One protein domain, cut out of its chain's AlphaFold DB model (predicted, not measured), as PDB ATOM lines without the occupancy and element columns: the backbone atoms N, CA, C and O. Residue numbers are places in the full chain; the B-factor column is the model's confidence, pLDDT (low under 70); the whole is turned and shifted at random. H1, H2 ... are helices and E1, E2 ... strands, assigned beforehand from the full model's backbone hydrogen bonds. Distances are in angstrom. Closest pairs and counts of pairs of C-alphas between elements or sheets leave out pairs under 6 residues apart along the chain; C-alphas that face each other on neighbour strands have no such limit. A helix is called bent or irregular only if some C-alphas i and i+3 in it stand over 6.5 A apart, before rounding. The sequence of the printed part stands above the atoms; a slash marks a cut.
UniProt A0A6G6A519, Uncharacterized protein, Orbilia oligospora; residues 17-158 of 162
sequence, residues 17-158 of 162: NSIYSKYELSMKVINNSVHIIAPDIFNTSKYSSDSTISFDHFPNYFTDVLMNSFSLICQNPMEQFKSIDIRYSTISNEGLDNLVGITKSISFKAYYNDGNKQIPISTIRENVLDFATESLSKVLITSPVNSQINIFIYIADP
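Overview. This is residues 17 to 158 of the 162 residues of an uncharacterized protein of Orbilia oligospora (UniProt A0A6G6A519). A twisted sheet of four strands, E3 E2 E1 E6, has helix H1 over one face; H2 packs across H1, and the small hairpin E4 and E5 sits near the E6 edge. The printed part has 142 residues, with two named helices and six named strands in the order E1 E2 E3 H1 E4 E5 H2 E6. Both sheets, the four-stranded one and E4 E5, are antiparallel, and the class is mixed, helices and strands. The whole is compact, with a radius of gyration of the C-alphas of 16.0 A, but elongated, spanning 52 by 33 by 26 A.

Along the chain. Find C-alpha 19 at (173.797, 169.306, 139.824); from there E1 runs 33.7 A to residue 30. Next come E2, residues 33 to 37, and E3, residues 50 to 54. H1, residues 55 to 74, spans 29.4 A and is irregular: C-alphas 56 and 59 are 7.1 A apart. Read on to E4, residues 84 to 89, and E5, residues 105 to 108. H2, residues 121 to 142, spans 31.2 A with a kink of 29 degrees near residue 132; it is neither bent nor irregular, but only just, C-alphas 134 and 137 being 6.4 A apart. E6, residues 148 to 156, runs 25.4 A and ends at C-alpha 156, (177.562, 170.917, 139.478).

Arrangement. E1 E2 E3 form a meander, each strand the antiparallel neighbour of the one before; look at N 28 and O 35, 2.8 A, and N 34 and O 53, 2.8 A. E6 is antiparallel to E1, with N 23 and O 153 at 2.8 A. H1 on one face of this sheet makes two layers, a helix over a sheet; H2 only grazes the sheet, with residues 139 to 141. H1 and H2 touch, the C-alphas of Pro 59 and Ala 132 being closest at 4.8 A, and run opposite ways at a steep tilt of 42 degrees. In the hairpin E4 and E5, N 86 and O 106 are 2.9 A apart. E4 and E6 are near each other, with 5 pairs of C-alphas within 10 A, while E3 and E4 are apart. Of the O i to N i+4 pairs, 14 of 16 in H1 and 16 of 18 in H2 are within hydrogen-bond range.

Size, cuts and confidence. The C-alphas of Asp 114 and Val 145, the two farthest apart, are 52.5 A from each other. The printed part has no cut; the links E2 to E3, E4 to E5 and E5 to H2 are long, and residues 74 to 79, of which 74 belongs to H1, stand free. Mean pLDDT of the printed part is 70.1, and residues 17 to 20, 72 to 123 and 156 to 158 are under 70.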
ATOM      1  N   ASN A  17     176.752 165.092 133.918       49.09
ATOM      2  CA  ASN A  17     175.347 164.742 134.204       49.09
ATOM      3  C   ASN A  17     174.841 164.767 135.660       49.09
ATOM      4  O   ASN A  17     174.126 163.840 136.028       49.09
ATOM      5  N   SER A  18     175.023 165.867 136.412       49.28
ATOM      6  CA  SER A  18     174.013 166.402 137.366       49.28
ATOM      7  C   SER A  18     174.452 167.698 138.069       49.28
ATOM      8  O   SER A  18     175.621 168.070 138.052       49.28
ATOM      9  N   ILE A  19     173.503 168.415 138.689       53.25
ATOM     10  CA  ILE A  19     173.797 169.306 139.824       53.25
ATOM     11  C   ILE A  19     173.705 168.432 141.067       53.25
ATOM     12  O   ILE A  19     172.642 167.876 141.335       53.25
ATOM     13  N   TYR A  20     174.805 168.288 141.795       65.31
ATOM     14  CA  TYR A  20     174.902 167.302 142.864       65.31
ATOM     15  C   TYR A  20     174.539 167.906 144.222       65.31
ATOM     16  O   TYR A  20     173.710 167.339 144.930       65.31
ATOM     17  N   SER A  21     175.080 169.085 144.561       74.19
ATOM     18  CA  SER A  21     174.846 169.706 145.874       74.19
ATOM     19  C   SER A  21     175.032 171.223 145.865       74.19
ATOM     20  O   SER A  21     175.825 171.768 145.097       74.19
ATOM     21  N   LYS A  22     174.347 171.906 146.788       81.25
ATOM     22  CA  LYS A  22     174.587 173.308 147.150       81.25
ATOM     23  C   LYS A  22     174.884 173.383 148.642       81.25
ATOM     24  O   LYS A  22     174.094 172.890 149.445       81.25
ATOM     25  N   TYR A  23     175.963 174.066 148.999       83.62
ATOM     26  CA  TYR A  23     176.304 174.394 150.377       83.62
ATOM     27  C   TYR A  23     176.397 175.906 150.555       83.62
ATOM     28  O   TYR A  23     176.712 176.640 149.617       83.62
ATOM     29  N   GLU A  24     176.123 176.372 151.765       86.75
ATOM     30  CA  GLU A  24     176.203 177.782 152.135       86.75
ATOM     31  C   GLU A  24     177.068 177.924 153.380       86.75
ATOM     32  O   GLU A  24     176.817 177.259 154.380       86.75
ATOM     33  N   LEU A  25     178.068 178.798 153.318       87.75
ATOM     34  CA  LEU A  25     178.790 179.282 154.483       87.75
ATOM     35  C   LEU A  25     178.297 180.694 154.772       87.75
ATOM     36  O   LEU A  25     178.421 181.583 153.927       87.75
ATOM     37  N   SER A  26     177.762 180.904 155.966       90.12
ATOM     38  CA  SER A  26     177.393 182.225 156.456       90.12
ATOM     39  C   SER A  26     178.505 182.744 157.347       90.12
ATOM     40  O   SER A  26     178.928 182.086 158.292       90.12
ATOM     41  N   MET A  27     178.960 183.954 157.073       90.62
ATOM     42  CA  MET A  27     180.080 184.561 157.767       90.62
ATOM     43  C   MET A  27     179.700 185.934 158.297       90.62
ATOM     44  O   MET A  27     178.997 186.703 157.641       90.62
ATOM     45  N   LYS A  28     180.204 186.271 159.480       91.69
ATOM     46  CA  LYS A  28     180.056 187.592 160.081       91.69
ATOM     47  C   LYS A  28     181.422 188.160 160.415       91.69
ATOM     48  O   LYS A  28     182.174 187.560 161.178       91.69
ATOM     49  N   VAL A  29     181.716 189.344 159.885       89.31
ATOM     50  CA  VAL A  29     182.956 190.061 160.197       89.31
ATOM     51  C   VAL A  29     182.880 190.622 161.616       89.31
ATOM     52  O   VAL A  29     181.970 191.388 161.942       89.31
ATOM     53  N   ILE A  30     183.833 190.252 162.467       90.06
ATOM     54  CA  ILE A  30     183.945 190.700 163.856       90.06
ATOM     55  C   ILE A  30     185.386 191.159 164.086       90.06
ATOM     56  O   ILE A  30     186.283 190.345 164.306       90.06
ATOM     57  N   ASN A  31     185.615 192.474 164.061       88.38
ATOM     58  CA  ASN A  31     186.956 193.066 164.139       88.38
ATOM     59  C   ASN A  31     187.898 192.445 163.081       88.38
ATOM     60  O   ASN A  31     187.551 192.443 161.904       88.38
ATOM     61  N   ASN A  32     189.037 191.878 163.497       87.38
ATOM     62  CA  ASN A  32     190.027 191.220 162.624       87.38
ATOM     63  C   ASN A  32     189.793 189.703 162.493       87.38
ATOM     64  O   ASN A  32     190.724 188.913 162.311       87.38
ATOM     65  N   SER A  33     188.548 189.279 162.677       92.19
ATOM     66  CA  SER A  33     188.146 187.882 162.624       92.19
ATOM     67  C   SER A  33     186.810 187.737 161.919       92.19
ATOM     68  O   SER A  33     186.064 188.698 161.723       92.19
ATOM     69  N   VAL A  34     186.509 186.508 161.540       91.06
ATOM     70  CA  VAL A  34     185.250 186.122 160.941       91.06
ATOM     71  C   VAL A  34     184.659 184.984 161.754       91.06
ATOM     72  O   VAL A  34     185.320 183.986 162.027       91.06
ATOM     73  N   HIS A  35     183.418 185.162 162.179       93.94
ATOM     74  CA  HIS A  35     182.622 184.090 162.750       93.94
ATOM     75  C   HIS A  35     181.890 183.381 161.617       93.94
ATOM     76  O   HIS A  35     181.228 184.040 160.814       93.94
ATOM     77  N   ILE A  36     182.049 182.069 161.527       91.50
ATOM     78  CA  ILE A  36     181.618 181.247 160.406       91.50
ATOM     79  C   ILE A  36     180.623 180.216 160.914       91.50
ATOM     80  O   ILE A  36     180.895 179.513 161.881       91.50
ATOM     81  N   ILE A  37     179.500 180.128 160.208       91.56
ATOM     82  CA  ILE A  37     178.490 179.089 160.337       91.56
ATOM     83  C   ILE A  37     178.443 178.340 159.004       91.56
ATOM     84  O   ILE A  37     178.195 178.931 157.951       91.56
ATOM     85  N   ALA A  38     178.693 177.041 159.046       89.19
ATOM     86  CA  ALA A  38     178.846 176.159 157.900       89.19
ATOM     87  C   ALA A  38     178.156 174.804 158.157       89.19
ATOM     88  O   ALA A  38     177.950 174.435 159.309       89.19
ATOM     89  N   PRO A  39     177.803 174.023 157.120       86.75
ATOM     90  CA  PRO A  39     177.321 172.658 157.300       86.75
ATOM     91  C   PRO A  39     178.416 171.750 157.879       86.75
ATOM     92  O   PRO A  39     179.593 171.919 157.560       86.75
ATOM     93  N   ASP A  40     178.036 170.726 158.647       85.88
ATOM     94  CA  ASP A  40     178.983 169.807 159.315       85.88
ATOM     95  C   ASP A  40     179.924 169.064 158.361       85.88
ATOM     96  O   ASP A  40     181.006 168.631 158.750       85.88
ATOM     97  N   ILE A  41     179.544 168.960 157.088       77.75
ATOM     98  CA  ILE A  41     180.377 168.402 156.019       77.75
ATOM     99  C   ILE A  41     181.693 169.180 155.814       77.75
ATOM    100  O   ILE A  41     182.648 168.653 155.246       77.75
ATOM    101  N   PHE A  42     181.754 170.427 156.291       81.00
ATOM    102  CA  PHE A  42     182.927 171.301 156.246       81.00
ATOM    103  C   PHE A  42     183.760 171.271 157.524       81.00
ATOM    104  O   PHE A  42     184.777 171.963 157.594       81.00
ATOM    105  N   ASN A  43     183.386 170.448 158.507       83.00
ATOM    106  CA  ASN A  43     184.239 170.202 159.659       83.00
ATOM    107  C   ASN A  43     185.580 169.635 159.183       83.00
ATOM    108  O   ASN A  43     185.646 168.657 158.437       83.00
ATOM    109  N   THR A  44     186.664 170.260 159.622       77.94
ATOM    110  CA  THR A  44     188.019 169.740 159.449       77.94
ATOM    111  C   THR A  44     188.532 169.255 160.801       77.94
ATOM    112  O   THR A  44     187.911 169.468 161.841       77.94
ATOM    113  N   SER A  45     189.719 168.651 160.827       79.44
ATOM    114  CA  SER A  45     190.399 168.345 162.092       79.44
ATOM    115  C   SER A  45     190.770 169.592 162.909       79.44
ATOM    116  O   SER A  45     191.131 169.463 164.075       79.44
ATOM    117  N   LYS A  46     190.709 170.789 162.306       82.25
ATOM    118  CA  LYS A  46     191.110 172.064 162.916       82.25
ATOM    119  C   LYS A  46     189.952 173.033 163.152       82.25
ATOM    120  O   LYS A  46     190.081 173.903 164.008       82.25
ATOM    121  N   TYR A  47     188.863 172.920 162.396       81.62
ATOM    122  CA  TYR A  47     187.783 173.906 162.375       81.62
ATOM    123  C   TYR A  47     186.415 173.226 162.396       81.62
ATOM    124  O   TYR A  47     186.181 172.275 161.650       81.62
ATOM    125  N   SER A  48     185.518 173.745 163.232       86.50
ATOM    126  CA  SER A  48     184.121 173.326 163.339       86.50
ATOM    127  C   SER A  48     183.184 174.182 162.482       86.50
ATOM    128  O   SER A  48     183.530 175.289 162.054       86.50
ATOM    129  N   SER A  49     181.973 173.662 162.290       83.94
ATOM    130  CA  SER A  49     180.843 174.244 161.570       83.94
ATOM    131  C   SER A  49     180.379 175.557 162.181       83.94
ATOM    132  O   SER A  49     179.856 176.398 161.467       83.94
ATOM    133  N   ASP A  50     180.630 175.759 163.469       91.31
ATOM    134  CA  ASP A  50     180.519 177.039 164.157       91.31
ATOM    135  C   ASP A  50     181.898 177.384 164.735       91.31
ATOM    136  O   ASP A  50     182.395 176.695 165.635       91.31
ATOM    137  N   SER A  51     182.583 178.370 164.154       90.75
ATOM    138  CA  SER A  51     183.927 178.761 164.588       90.75
ATOM    139  C   SER A  51     184.252 180.224 164.299       90.75
ATOM    140  O   SER A  51     183.695 180.853 163.404       90.75
ATOM    141  N   THR A  52     185.191 180.784 165.065       92.75
ATOM    142  CA  THR A  52     185.734 182.127 164.825       92.75
ATOM    143  C   THR A  52     187.181 182.011 164.374       92.75
ATOM    144  O   THR A  52     188.007 181.419 165.070       92.75
ATOM    145  N   ILE A  53     187.494 182.587 163.215       91.06
ATOM    146  CA  ILE A  53     188.790 182.456 162.542       91.06
ATOM    147  C   ILE A  53     189.374 183.850 162.308       91.06
ATOM    148  O   ILE A  53     188.668 184.763 161.884       91.06
ATOM    149  N   SER A  54     190.662 184.047 162.593       91.62
ATOM    150  CA  SER A  54     191.350 185.293 162.231       91.62
ATOM    151  C   SER A  54     191.486 185.415 160.713       91.62
ATOM    152  O   SER A  54     191.571 184.408 160.008       91.62
ATOM    153  N   PHE A  55     191.560 186.640 160.192       88.94
ATOM    154  CA  PHE A  55     191.734 186.846 158.749       88.94
ATOM    155  C   PHE A  55     192.970 186.131 158.183       88.94
ATOM    156  O   PHE A  55     192.882 185.548 157.107       88.94
ATOM    157  N   ASP A  56     194.069 186.062 158.939       88.25
ATOM    158  CA  ASP A  56     195.305 185.382 158.519       88.25
ATOM    159  C   ASP A  56     195.130 183.869 158.308       88.25
ATOM    160  O   ASP A  56     195.813 183.253 157.489       88.25
ATOM    161  N   HIS A  57     194.207 183.244 159.042       89.75
ATOM    162  CA  HIS A  57     193.942 181.810 158.936       89.75
ATOM    163  C   HIS A  57     192.812 181.480 157.961       89.75
ATOM    164  O   HIS A  57     192.671 180.322 157.559       89.75
ATOM    165  N   PHE A  58     192.026 182.477 157.551       87.44
ATOM    166  CA  PHE A  58     190.872 182.272 156.688       87.44
ATOM    167  C   PHE A  58     191.210 181.606 155.340       87.44
ATOM    168  O   PHE A  58     190.500 180.667 154.971       87.44
ATOM    169  N   PRO A  59     192.294 181.975 154.622       87.81
ATOM    170  CA  PRO A  59     192.644 181.309 153.366       87.81
ATOM    171  C   PRO A  59     192.868 179.806 153.520       87.81
ATOM    172  O   PRO A  59     192.412 179.017 152.691       87.81
ATOM    173  N   ASN A  60     193.527 179.396 154.607       87.88
ATOM    174  CA  ASN A  60     193.764 177.985 154.898       87.88
ATOM    175  C   ASN A  60     192.463 177.265 155.261       87.88
ATOM    176  O   ASN A  60     192.215 176.194 154.721       87.88
ATOM    177  N   TYR A  61     191.615 177.874 156.097       88.19
ATOM    178  CA  TYR A  61     190.287 177.333 156.396       88.19
ATOM    179  C   TYR A  61     189.480 177.085 155.119       88.19
ATOM    180  O   TYR A  61     189.021 175.971 154.882       88.19
ATOM    181  N   PHE A  62     189.348 178.108 154.273       85.19
ATOM    182  CA  PHE A  62     188.564 178.021 153.047       85.19
ATOM    183  C   PHE A  62     189.121 176.961 152.087       85.19
ATOM    184  O   PHE A  62     188.371 176.188 151.494       85.19
ATOM    185  N   THR A  63     190.450 176.885 151.984       84.94
ATOM    186  CA  THR A  63     191.128 175.845 151.206       84.94
ATOM    187  C   THR A  63     190.791 174.457 151.735       84.94
ATOM    188  O   THR A  63     190.386 173.598 150.958       84.94
ATOM    189  N   ASP A  64     190.906 174.233 153.044       84.25
ATOM    190  CA  ASP A  64     190.632 172.933 153.656       84.25
ATOM    191  C   ASP A  64     189.153 172.525 153.478       84.25
ATOM    192  O   ASP A  64     188.873 171.367 153.169       84.25
ATOM    193  N   VAL A  65     188.210 173.473 153.561       82.25
ATOM    194  CA  VAL A  65     186.780 173.252 153.262       82.25
ATOM    195  C   VAL A  65     186.566 172.759 151.830       82.25
ATOM    196  O   VAL A  65     185.851 171.775 151.595       82.25
ATOM    197  N   LEU A  66     187.199 173.413 150.854       79.19
ATOM    198  CA  LEU A  66     187.112 172.990 149.460       79.19
ATOM    199  C   LEU A  66     187.773 171.622 149.253       79.19
ATOM    200  O   LEU A  66     187.189 170.767 148.594       79.19
ATOM    201  N   MET A  67     188.934 171.367 149.865       78.88
ATOM    202  CA  MET A  67     189.624 170.070 149.797       78.88
ATOM    203  C   MET A  67     188.815 168.923 150.410       78.88
ATOM    204  O   MET A  67     188.782 167.831 149.839       78.88
ATOM    205  N   ASN A  68     188.102 169.164 151.508       76.62
ATOM    206  CA  ASN A  68     187.167 168.189 152.068       76.62
ATOM    207  C   ASN A  68     186.004 167.916 151.110       76.62
ATOM    208  O   ASN A  68     185.669 166.757 150.869       76.62
ATOM    209  N   SER A  69     185.450 168.969 150.502       71.19
ATOM    210  CA  SER A  69     184.408 168.838 149.476       71.19
ATOM    211  C   SER A  69     184.895 167.981 148.302       71.19
ATOM    212  O   SER A  69     184.198 167.055 147.895       71.19
ATOM    213  N   PHE A  70     186.120 168.220 147.815       71.38
ATOM    214  CA  PHE A  70     186.759 167.389 146.789       71.38
ATOM    215  C   PHE A  70     186.871 165.929 147.226       71.38
ATOM    216  O   PHE A  70     186.510 165.038 146.462       71.38
ATOM    217  N   SER A  71     187.352 165.671 148.445       70.31
ATOM    218  CA  SER A  71     187.522 164.306 148.950       70.31
ATOM    219  C   SER A  71     186.203 163.539 148.984       70.31
ATOM    220  O   SER A  71     186.156 162.403 148.524       70.31
ATOM    221  N   LEU A  72     185.127 164.167 149.457       66.56
ATOM    222  CA  LEU A  72     183.808 163.539 149.557       66.56
ATOM    223  C   LEU A  72     183.228 163.161 148.194       66.56
ATOM    224  O   LEU A  72     182.599 162.117 148.056       66.56
ATOM    225  N   ILE A  73     183.475 163.985 147.180       61.34
ATOM    226  CA  ILE A  73     183.037 163.714 145.808       61.34
ATOM    227  C   ILE A  73     183.862 162.567 145.224       61.34
ATOM    228  O   ILE A  73     183.306 161.605 144.700       61.34
ATOM    229  N   CYS A  74     185.185 162.604 145.411       61.75
ATOM    230  CA  CYS A  74     186.095 161.543 144.981       61.75
ATOM    231  C   CYS A  74     185.846 160.194 145.682       61.75
ATOM    232  O   CYS A  74     186.199 159.152 145.136       61.75
ATOM    233  N   GLN A  75     185.256 160.196 146.881       60.47
ATOM    234  CA  GLN A  75     184.894 158.988 147.628       60.47
ATOM    235  C   GLN A  75     183.668 158.263 147.065       60.47
ATOM    236  O   GLN A  75     183.337 157.201 147.585       60.47
ATOM    237  N   ASN A  76     183.002 158.788 146.031       54.88
ATOM    238  CA  ASN A  76     181.838 158.154 145.425       54.88
ATOM    239  C   ASN A  76     182.265 157.279 144.222       54.88
ATOM    240  O   ASN A  76     182.434 157.785 143.113       54.88
ATOM    241  N   PRO A  77     182.473 155.956 144.403       43.97
ATOM    242  CA  PRO A  77     183.148 155.099 143.423       43.97
ATOM    243  C   PRO A  77     182.335 154.824 142.149       43.97
ATOM    244  O   PRO A  77     182.854 154.209 141.220       43.97
ATOM    245  N   MET A  78     181.063 155.239 142.096       44.81
ATOM    246  CA  MET A  78     180.211 155.049 140.918       44.81
ATOM    247  C   MET A  78     180.511 156.032 139.778       44.81
ATOM    248  O   MET A  78     180.094 155.779 138.649       44.81
ATOM    249  N   GLU A  79     181.270 157.101 140.028       51.44
ATOM    250  CA  GLU A  79     181.611 158.094 139.011       51.44
ATOM    251  C   GLU A  79     183.128 158.111 138.779       51.44
ATOM    252  O   GLU A  79     183.906 158.691 139.529       51.44
ATOM    253  N   GLN A  80     183.581 157.438 137.717       52.03
ATOM    254  CA  GLN A  80     184.951 157.598 137.227       52.03
ATOM    255  C   GLN A  80     185.108 159.028 136.693       52.03
ATOM    256  O   GLN A  80     184.732 159.325 135.557       52.03
ATOM    257  N   PHE A  81     185.642 159.926 137.519       52.38
ATOM    258  CA  PHE A  81     185.858 161.315 137.133       52.38
ATOM    259  C   PHE A  81     186.922 161.399 136.038       52.38
ATOM    260  O   PHE A  81     188.079 161.058 136.269       52.38
ATOM    261  N   LYS A  82     186.542 161.870 134.843       51.75
ATOM    262  CA  LYS A  82     187.492 162.114 133.734       51.75
ATOM    263  C   LYS A  82     188.130 163.505 133.817       51.75
ATOM    264  O   LYS A  82     189.213 163.734 133.277       51.75
ATOM    265  N   SER A  83     187.452 164.449 134.475       55.12
ATOM    266  CA  SER A  83     187.932 165.812 134.690       55.12
ATOM    267  C   SER A  83     187.223 166.515 135.848       55.12
ATOM    268  O   SER A  83     186.046 166.278 136.109       55.12
ATOM    269  N   ILE A  84     187.942 167.425 136.491       58.16
ATOM    270  CA  ILE A  84     187.461 168.352 137.510       58.16
ATOM    271  C   ILE A  84     187.663 169.756 136.940       58.16
ATOM    272  O   ILE A  84     188.755 170.056 136.472       58.16
ATOM    273  N   ASP A  85     186.646 170.608 136.959       64.00
ATOM    274  CA  ASP A  85     186.758 172.014 136.557       64.00
ATOM    275  C   ASP A  85     186.290 172.905 137.701       64.00
ATOM    276  O   ASP A  85     185.107 172.975 138.009       64.00
ATOM    277  N   ILE A  86     187.217 173.578 138.371       60.62
ATOM    278  CA  ILE A  86     186.881 174.507 139.451       60.62
ATOM    279  C   ILE A  86     186.700 175.879 138.827       60.62
ATOM    280  O   ILE A  86     187.643 176.392 138.233       60.62
ATOM    281  N   ARG A  87     185.525 176.493 138.983       61.91
ATOM    282  CA  ARG A  87     185.270 177.859 138.517       61.91
ATOM    283  C   ARG A  87     184.785 178.725 139.659       61.91
ATOM    284  O   ARG A  87     183.916 178.349 140.438       61.91
ATOM    285  N   TYR A  88     185.299 179.937 139.716       60.34
ATOM    286  CA  TYR A  88     184.861 180.922 140.687       60.34
ATOM    287  C   TYR A  88     184.282 182.153 139.997       60.34
ATOM    288  O   TYR A  88     184.797 182.576 138.964       60.34
ATOM    289  N   SER A  89     183.232 182.729 140.591       51.31
ATOM    290  CA  SER A  89     182.707 184.036 140.207       51.31
ATOM    291  C   SER A  89     182.227 184.813 141.439       51.31
ATOM    292  O   SER A  89     181.317 184.392 142.158       51.31
ATOM    293  N   THR A  90     182.808 185.988 141.691       49.25
ATOM    294  CA  THR A  90     182.212 186.967 142.606       49.25
ATOM    295  C   THR A  90     181.034 187.648 141.934       49.25
ATOM    296  O   THR A  90     181.217 188.432 141.011       49.25
ATOM    297  N   ILE A  91     179.823 187.435 142.447       46.81
ATOM    298  CA  ILE A  91     178.687 188.308 142.137       46.81
ATOM    299  C   ILE A  91     178.156 188.843 143.462       46.81
ATOM    300  O   ILE A  91     177.223 188.286 144.038       46.81
ATOM    301  N   SER A  92     178.774 189.912 143.971       46.47
ATOM    302  CA  SER A  92     178.177 190.649 145.081       46.47
ATOM    303  C   SER A  92     177.015 191.493 144.549       46.47
ATOM    304  O   SER A  92     177.143 192.184 143.538       46.47
ATOM    305  N   ASN A  93     175.873 191.466 145.244       40.62
ATOM    306  CA  ASN A  93     174.716 192.311 144.911       40.62
ATOM    307  C   ASN A  93     175.041 193.817 144.971       40.62
ATOM    308  O   ASN A  93     174.311 194.625 144.407       40.62
ATOM    309  N   GLU A  94     176.130 194.196 145.646       40.78
ATOM    310  CA  GLU A  94     176.604 195.579 145.758       40.78
ATOM    311  C   GLU A  94     177.595 195.978 144.645       40.78
ATOM    312  O   GLU A  94     178.097 197.098 144.650       40.78
ATOM    313  N   GLY A  95     177.894 195.094 143.682       36.19
ATOM    314  CA  GLY A  95     178.781 195.401 142.548       36.19
ATOM    315  C   GLY A  95     180.245 195.654 142.933       36.19
ATOM    316  O   GLY A  95     181.048 196.036 142.082       36.19
ATOM    317  N   LEU A  96     180.604 195.422 144.199       43.00
ATOM    318  CA  LEU A  96     181.910 195.750 144.770       43.00
ATOM    319  C   LEU A  96     183.014 194.726 144.492       43.00
ATOM    320  O   LEU A  96     184.102 194.888 145.015       43.00
ATOM    321  N   ASP A  97     182.785 193.743 143.619       41.50
ATOM    322  CA  ASP A  97     183.882 193.023 142.957       41.50
ATOM    323  C   ASP A  97     183.459 192.508 141.576       41.50
ATOM    324  O   ASP A  97     183.378 191.311 141.307       41.50
ATOM    325  N   ASN A  98     183.214 193.462 140.677       39.88
ATOM    326  CA  ASN A  98     183.414 193.270 139.237       39.88
ATOM    327  C   ASN A  98     184.770 193.829 138.764       39.88
ATOM    328  O   ASN A  98     185.014 193.926 137.565       39.88
ATOM    329  N   LEU A  99     185.673 194.212 139.676       41.97
ATOM    330  CA  LEU A  99     186.891 194.932 139.294       41.97
ATOM    331  C   LEU A  99     187.982 194.054 138.672       41.97
ATOM    332  O   LEU A  99     188.879 194.606 138.039       41.97
ATOM    333  N   VAL A 100     187.919 192.719 138.782       40.16
ATOM    334  CA  VAL A 100     188.937 191.857 138.141       40.16
ATOM    335  C   VAL A 100     188.373 190.613 137.450       40.16
ATOM    336  O   VAL A 100     189.147 189.884 136.845       40.16
ATOM    337  N   GLY A 101     187.057 190.354 137.479       40.69
ATOM    338  CA  GLY A 101     186.452 189.267 136.693       40.69
ATOM    339  C   GLY A 101     187.245 187.955 136.736       40.69
ATOM    340  O   GLY A 101     187.411 187.320 135.694       40.69
ATOM    341  N   ILE A 102     187.815 187.599 137.900       44.91
ATOM    342  CA  ILE A 102     188.753 186.476 138.011       44.91
ATOM    343  C   ILE A 102     187.936 185.195 137.949       44.91
ATOM    344  O   ILE A 102     187.639 184.547 138.948       44.91
ATOM    345  N   THR A 103     187.585 184.831 136.728       49.19
ATOM    346  CA  THR A 103     187.148 183.494 136.379       49.19
ATOM    347  C   THR A 103     188.416 182.660 136.293       49.19
ATOM    348  O   THR A 103     188.981 182.460 135.219       49.19
ATOM    349  N   LYS A 104     188.931 182.221 137.445       52.00
ATOM    350  CA  LYS A 104     189.989 181.210 137.464       52.00
ATOM    351  C   LYS A 104     189.298 179.869 137.257       52.00
ATOM    352  O   LYS A 104     188.661 179.355 138.172       52.00
ATOM    353  N   SER A 105     189.365 179.358 136.031       52.47
ATOM    354  CA  SER A 105     189.066 177.954 135.763       52.47
ATOM    355  C   SER A 105     190.320 177.156 136.073       52.47
ATOM    356  O   SER A 105     191.383 177.400 135.496       52.47
ATOM    357  N   ILE A 106     190.207 176.224 137.009       54.44
ATOM    358  CA  ILE A 106     191.239 175.231 137.246       54.44
ATOM    359  C   ILE A 106     190.683 173.895 136.772       54.44
ATOM    360  O   ILE A 106     189.991 173.187 137.502       54.44
ATOM    361  N   SER A 107     190.956 173.596 135.504       54.34
ATOM    362  CA  SER A 107     190.579 172.343 134.862       54.34
ATOM    363  C   SER A 107     191.687 171.306 135.030       54.34
ATOM    364  O   SER A 107     192.783 171.438 134.485       54.34
ATOM    365  N   PHE A 108     191.384 170.234 135.744       54.75
ATOM    366  CA  PHE A 108     192.228 169.061 135.898       54.75
ATOM    367  C   PHE A 108     191.610 167.902 135.122       54.75
ATOM    368  O   PHE A 108     190.453 167.559 135.335       54.75
ATOM    369  N   LYS A 109     192.366 167.249 134.238       48.91
ATOM    370  CA  LYS A 109     191.951 165.959 133.670       48.91
ATOM    371  C   LYS A 109     192.592 164.852 134.495       48.91
ATOM    372  O   LYS A 109     193.786 164.604 134.357       48.91
ATOM    373  N   ALA A 110     191.825 164.239 135.391       47.41
ATOM    374  CA  ALA A 110     192.256 163.034 136.085       47.41
ATOM    375  C   ALA A 110     191.921 161.841 135.184       47.41
ATOM    376  O   ALA A 110     190.769 161.433 135.084       47.41
ATOM    377  N   TYR A 111     192.909 161.298 134.478       43.12
ATOM    378  CA  TYR A 111     192.716 160.054 133.739       43.12
ATOM    379  C   TYR A 111     192.913 158.880 134.702       43.12
ATOM    380  O   TYR A 111     194.038 158.447 134.947       43.12
ATOM    381  N   TYR A 112     191.821 158.350 135.258       42.97
ATOM    382  CA  TYR A 112     191.820 157.003 135.837       42.97
ATOM    383  C   TYR A 112     191.609 155.983 134.717       42.97
ATOM    384  O   TYR A 112     190.506 155.491 134.514       42.97
ATOM    385  N   ASN A 113     192.659 155.778 133.924       38.44
ATOM    386  CA  ASN A 113     192.976 154.594 133.116       38.44
ATOM    387  C   ASN A 113     194.117 154.994 132.166       38.44
ATOM    388  O   ASN A 113     194.061 156.059 131.563       38.44
ATOM    389  N   ASP A 114     195.150 154.159 132.065       39.56
ATOM    390  CA  ASP A 114     196.381 154.354 131.277       39.56
ATOM    391  C   ASP A 114     197.437 155.336 131.808       39.56
ATOM    392  O   ASP A 114     197.941 156.202 131.097       39.56
ATOM    393  N   GLY A 115     197.873 155.114 133.051       43.78
ATOM    394  CA  GLY A 115     199.303 155.158 133.403       43.78
ATOM    395  C   GLY A 115     200.084 156.470 133.260       43.78
ATOM    396  O   GLY A 115     201.266 156.471 133.580       43.78
ATOM    397  N   ASN A 116     199.494 157.587 132.831       47.56
ATOM    398  CA  ASN A 116     200.235 158.823 132.607       47.56
ATOM    399  C   ASN A 116     199.461 160.063 133.071       47.56
ATOM    400  O   ASN A 116     198.481 160.485 132.466       47.56
ATOM    401  N   LYS A 117     200.042 160.685 134.109       46.53
ATOM    402  CA  LYS A 117     199.748 161.996 134.717       46.53
ATOM    403  C   LYS A 117     198.539 162.038 135.658       46.53
ATOM    404  O   LYS A 117     197.457 162.498 135.313       46.53
ATOM    405  N   GLN A 118     198.798 161.660 136.909       51.50
ATOM    406  CA  GLN A 118     198.041 162.148 138.061       51.50
ATOM    407  C   GLN A 118     198.522 163.565 138.384       51.50
ATOM    408  O   GLN A 118     199.724 163.792 138.523       51.50
ATOM    409  N   ILE A 119     197.603 164.522 138.490       54.50
ATOM    410  CA  ILE A 119     197.940 165.836 139.038       54.50
ATOM    411  C   ILE A 119     197.981 165.678 140.560       54.50
ATOM    412  O   ILE A 119     196.995 165.206 141.132       54.50
ATOM    413  N   PRO A 120     199.092 166.028 141.229       63.19
ATOM    414  CA  PRO A 120     199.175 165.927 142.675       63.19
ATOM    415  C   PRO A 120     198.092 166.775 143.340       63.19
ATOM    416  O   PRO A 120     197.901 167.943 143.000       63.19
ATOM    417  N   ILE A 121     197.423 166.212 144.346       66.62
ATOM    418  CA  ILE A 121     196.436 166.932 145.164       66.62
ATOM    419  C   ILE A 121     197.026 168.205 145.804       66.62
ATOM    420  O   ILE A 121     196.305 169.169 146.054       66.62
ATOM    421  N   SER A 122     198.350 168.238 146.002       69.94
ATOM    422  CA  SER A 122     199.095 169.409 146.468       69.94
ATOM    423  C   SER A 122     198.999 170.593 145.503       69.94
ATOM    424  O   SER A 122     198.742 171.703 145.951       69.94
ATOM    425  N   THR A 123     199.095 170.366 144.189       69.94
ATOM    426  CA  THR A 123     198.967 171.425 143.172       69.94
ATOM    427  C   THR A 123     197.550 172.000 143.126       69.94
ATOM    428  O   THR A 123     197.365 173.193 142.881       69.94
ATOM    429  N   ILE A 124     196.531 171.172 143.385       70.38
ATOM    430  CA  ILE A 124     195.139 171.632 143.511       70.38
ATOM    431  C   ILE A 124     195.010 172.543 144.732       70.38
ATOM    432  O   ILE A 124     194.511 173.663 144.622       70.38
ATOM    433  N   ARG A 125     195.521 172.084 145.879       80.31
ATOM    434  CA  ARG A 125     195.492 172.830 147.138       80.31
ATOM    435  C   ARG A 125     196.188 174.187 147.025       80.31
ATOM    436  O   ARG A 125     195.631 175.176 147.482       80.31
ATOM    437  N   GLU A 126     197.376 174.239 146.424       80.56
ATOM    438  CA  GLU A 126     198.138 175.481 146.213       80.56
ATOM    439  C   GLU A 126     197.331 176.502 145.406       80.56
ATOM    440  O   GLU A 126     197.138 177.628 145.851       80.56
ATOM    441  N   ASN A 127     196.744 176.088 144.278       74.25
ATOM    442  CA  ASN A 127     195.959 177.000 143.446       74.25
ATOM    443  C   ASN A 127     194.712 177.558 144.145       74.25
ATOM    444  O   ASN A 127     194.321 178.697 143.867       74.25
ATOM    445  N   VAL A 128     194.072 176.749 144.996       77.44
ATOM    446  CA  VAL A 128     192.931 177.168 145.820       77.44
ATOM    447  C   VAL A 128     193.386 178.129 146.918       77.44
ATOM    448  O   VAL A 128     192.722 179.139 147.153       77.44
ATOM    449  N   LEU A 129     194.528 177.853 147.552       84.50
ATOM    450  CA  LEU A 129     195.100 178.699 148.596       84.50
ATOM    451  C   LEU A 129     195.496 180.078 148.066       84.50
ATOM    452  O   LEU A 129     195.150 181.083 148.689       84.50
ATOM    453  N   ASP A 130     196.165 180.134 146.913       79.25
ATOM    454  CA  ASP A 130     196.535 181.393 146.257       79.25
ATOM    455  C   ASP A 130     195.288 182.237 145.995       79.25
ATOM    456  O   ASP A 130     195.214 183.407 146.367       79.25
ATOM    457  N   PHE A 131     194.248 181.608 145.447       75.81
ATOM    458  CA  PHE A 131     192.973 182.263 145.202       75.81
ATOM    459  C   PHE A 131     192.334 182.806 146.497       75.81
ATOM    460  O   PHE A 131     191.917 183.968 146.548       75.81
ATOM    461  N   ALA A 132     192.253 181.979 147.545       78.88
ATOM    462  CA  ALA A 132     191.641 182.365 148.814       78.88
ATOM    463  C   ALA A 132     192.384 183.554 149.443       78.88
ATOM    464  O   ALA A 132     191.760 184.472 149.978       78.88
ATOM    465  N   THR A 133     193.708 183.564 149.298       81.31
ATOM    466  CA  THR A 133     194.592 184.630 149.771       81.31
ATOM    467  C   THR A 133     194.404 185.921 148.975       81.31
ATOM    468  O   THR A 133     194.294 186.996 149.558       81.31
ATOM    469  N   GLU A 134     194.339 185.840 147.646       75.31
ATOM    470  CA  GLU A 134     194.304 187.022 146.778       75.31
ATOM    471  C   GLU A 134     192.931 187.683 146.675       75.31
ATOM    472  O   GLU A 134     192.862 188.904 146.498       75.31
ATOM    473  N   SER A 135     191.855 186.893 146.730       72.25
ATOM    474  CA  SER A 135     190.491 187.364 146.469       72.25
ATOM    475  C   SER A 135     189.670 187.464 147.750       72.25
ATOM    476  O   SER A 135     189.207 188.546 148.104       72.25
ATOM    477  N   LEU A 136     189.512 186.362 148.490       74.81
ATOM    478  CA  LEU A 136     188.607 186.350 149.642       74.81
ATOM    479  C   LEU A 136     189.144 187.144 150.834       74.81
ATOM    480  O   LEU A 136     188.368 187.837 151.489       74.81
ATOM    481  N   SER A 137     190.456 187.121 151.092       78.44
ATOM    482  CA  SER A 137     191.038 187.970 152.142       78.44
ATOM    483  C   SER A 137     190.777 189.451 151.890       78.44
ATOM    484  O   SER A 137     190.481 190.179 152.831       78.44
ATOM    485  N   LYS A 138     190.830 189.909 150.629       75.50
ATOM    486  CA  LYS A 138     190.527 191.310 150.295       75.50
ATOM    487  C   LYS A 138     189.083 191.649 150.631       75.50
ATOM    488  O   LYS A 138     188.867 192.650 151.299       75.50
ATOM    489  N   VAL A 139     188.135 190.791 150.244       76.44
ATOM    490  CA  VAL A 139     186.711 190.945 150.588       76.44
ATOM    491  C   VAL A 139     186.530 191.072 152.102       76.44
ATOM    492  O   VAL A 139     185.821 191.963 152.564       76.44
ATOM    493  N   LEU A 140     187.180 190.212 152.889       78.06
ATOM    494  CA  LEU A 140     187.074 190.247 154.350       78.06
ATOM    495  C   LEU A 140     187.691 191.512 154.956       78.06
ATOM    496  O   LEU A 140     187.085 192.114 155.838       78.06
ATOM    497  N   ILE A 141     188.862 191.931 154.470       78.69
ATOM    498  CA  ILE A 141     189.591 193.106 154.972       78.69
ATOM    499  C   ILE A 141     188.851 194.409 154.649       78.69
ATOM    500  O   ILE A 141     188.861 195.338 155.456       78.69
ATOM    501  N   THR A 142     188.223 194.506 153.476       77.00
ATOM    502  CA  THR A 142     187.500 195.716 153.051       77.00
ATOM    503  C   THR A 142     186.070 195.776 153.584       77.00
ATOM    504  O   THR A 142     185.463 196.849 153.590       77.00
ATOM    505  N   SER A 143     185.530 194.654 154.062       79.75
ATOM    506  CA  SER A 143     184.183 194.591 154.627       79.75
ATOM    507  C   SER A 143     184.097 195.319 155.976       79.75
ATOM    508  O   SER A 143     184.896 195.057 156.876       79.75
ATOM    509  N   PRO A 144     183.089 196.187 156.186       82.50
ATOM    510  CA  PRO A 144     182.854 196.809 157.485       82.50
ATOM    511  C   PRO A 144     182.653 195.786 158.610       82.50
ATOM    512  O   PRO A 144     182.093 194.704 158.407       82.50
ATOM    513  N   VAL A 145     183.007 196.156 159.841       85.62
ATOM    514  CA  VAL A 145     182.694 195.334 161.019       85.62
ATOM    515  C   VAL A 145     181.179 195.109 161.117       85.62
ATOM    516  O   VAL A 145     180.387 196.032 160.922       85.62
ATOM    517  N   ASN A 146     180.779 193.884 161.463       85.69
ATOM    518  CA  ASN A 146     179.406 193.366 161.468       85.69
ATOM    519  C   ASN A 146     178.758 193.155 160.091       85.69
ATOM    520  O   ASN A 146     177.553 192.886 160.044       85.69
ATOM    521  N   SER A 147     179.519 193.233 158.997       85.31
ATOM    522  CA  SER A 147     179.034 192.789 157.685       85.31
ATOM    523  C   SER A 147     178.734 191.296 157.702       85.31
ATOM    524  O   SER A 147     179.439 190.523 158.361       85.31
ATOM    525  N   GLN A 148     177.690 190.908 156.974       87.62
ATOM    526  CA  GLN A 148     177.370 189.510 156.734       87.62
ATOM    527  C   GLN A 148     177.794 189.146 155.316       87.62
ATOM    528  O   GLN A 148     177.496 189.867 154.364       87.62
ATOM    529  N   ILE A 149     178.507 188.036 155.190       84.12
ATOM    530  CA  ILE A 149     179.050 187.552 153.930       84.12
ATOM    531  C   ILE A 149     178.604 186.106 153.781       84.12
ATOM    532  O   ILE A 149     178.930 185.269 154.615       84.12
ATOM    533  N   ASN A 150     177.877 185.812 152.715       84.06
ATOM    534  CA  ASN A 150     177.465 184.457 152.391       84.06
ATOM    535  C   ASN A 150     178.309 183.939 151.231       84.06
ATOM    536  O   ASN A 150     178.456 184.607 150.207       84.06
ATOM    537  N   ILE A 151     178.852 182.739 151.382       81.62
ATOM    538  CA  ILE A 151     179.552 182.015 150.328       81.62
ATOM    539  C   ILE A 151     178.701 180.807 149.949       81.62
ATOM    540  O   ILE A 151     178.471 179.920 150.765       81.62
ATOM    541  N   PHE A 152     178.269 180.747 148.697       78.75
ATOM    542  CA  PHE A 152     177.565 179.600 148.141       78.75
ATOM    543  C   PHE A 152     178.538 178.729 147.357       78.75
ATOM    544  O   PHE A 152     179.167 179.215 146.423       78.75
ATOM    545  N   ILE A 153     178.636 177.448 147.703       78.31
ATOM    546  CA  ILE A 153     179.435 176.459 146.977       78.31
ATOM    547  C   ILE A 153     178.475 175.520 146.252       78.31
ATOM    548  O   ILE A 153     177.704 174.795 146.880       78.31
ATOM    549  N   TYR A 154     178.524 175.526 144.927       76.06
ATOM    550  CA  TYR A 154     177.762 174.637 144.065       76.06
ATOM    551  C   TYR A 154     178.668 173.530 143.550       76.06
ATOM    552  O   TYR A 154     179.688 173.808 142.930       76.06
ATOM    553  N   ILE A 155     178.267 172.281 143.757       73.62
ATOM    554  CA  ILE A 155     178.834 171.134 143.056       73.62
ATOM    555  C   ILE A 155     177.899 170.825 141.896       73.62
ATOM    556  O   ILE A 155     176.757 170.402 142.101       73.62
ATOM    557  N   ALA A 156     178.366 171.065 140.680       69.62
ATOM    558  CA  ALA A 156     177.562 170.917 139.478       69.62
ATOM    559  C   ALA A 156     178.391 170.352 138.331       69.62
ATOM    560  O   ALA A 156     179.610 170.387 138.364       69.62
ATOM    561  N   ASP A 157     177.739 169.852 137.294       65.31
ATOM    562  CA  ASP A 157     178.410 169.549 136.035       65.31
ATOM    563  C   ASP A 157     178.967 170.853 135.406       65.31
ATOM    564  O   ASP A 157     178.232 171.848 135.331       65.31
ATOM    565  N   PRO A 158     180.240 170.874 134.944       59.56
ATOM    566  CA  PRO A 158     180.883 172.029 134.327       59.56
ATOM    567  C   PRO A 158     180.058 172.702 133.230       59.56
ATOM    568  O   PRO A 158     180.161 173.915 133.056       59.56
TER     569      PRO A 158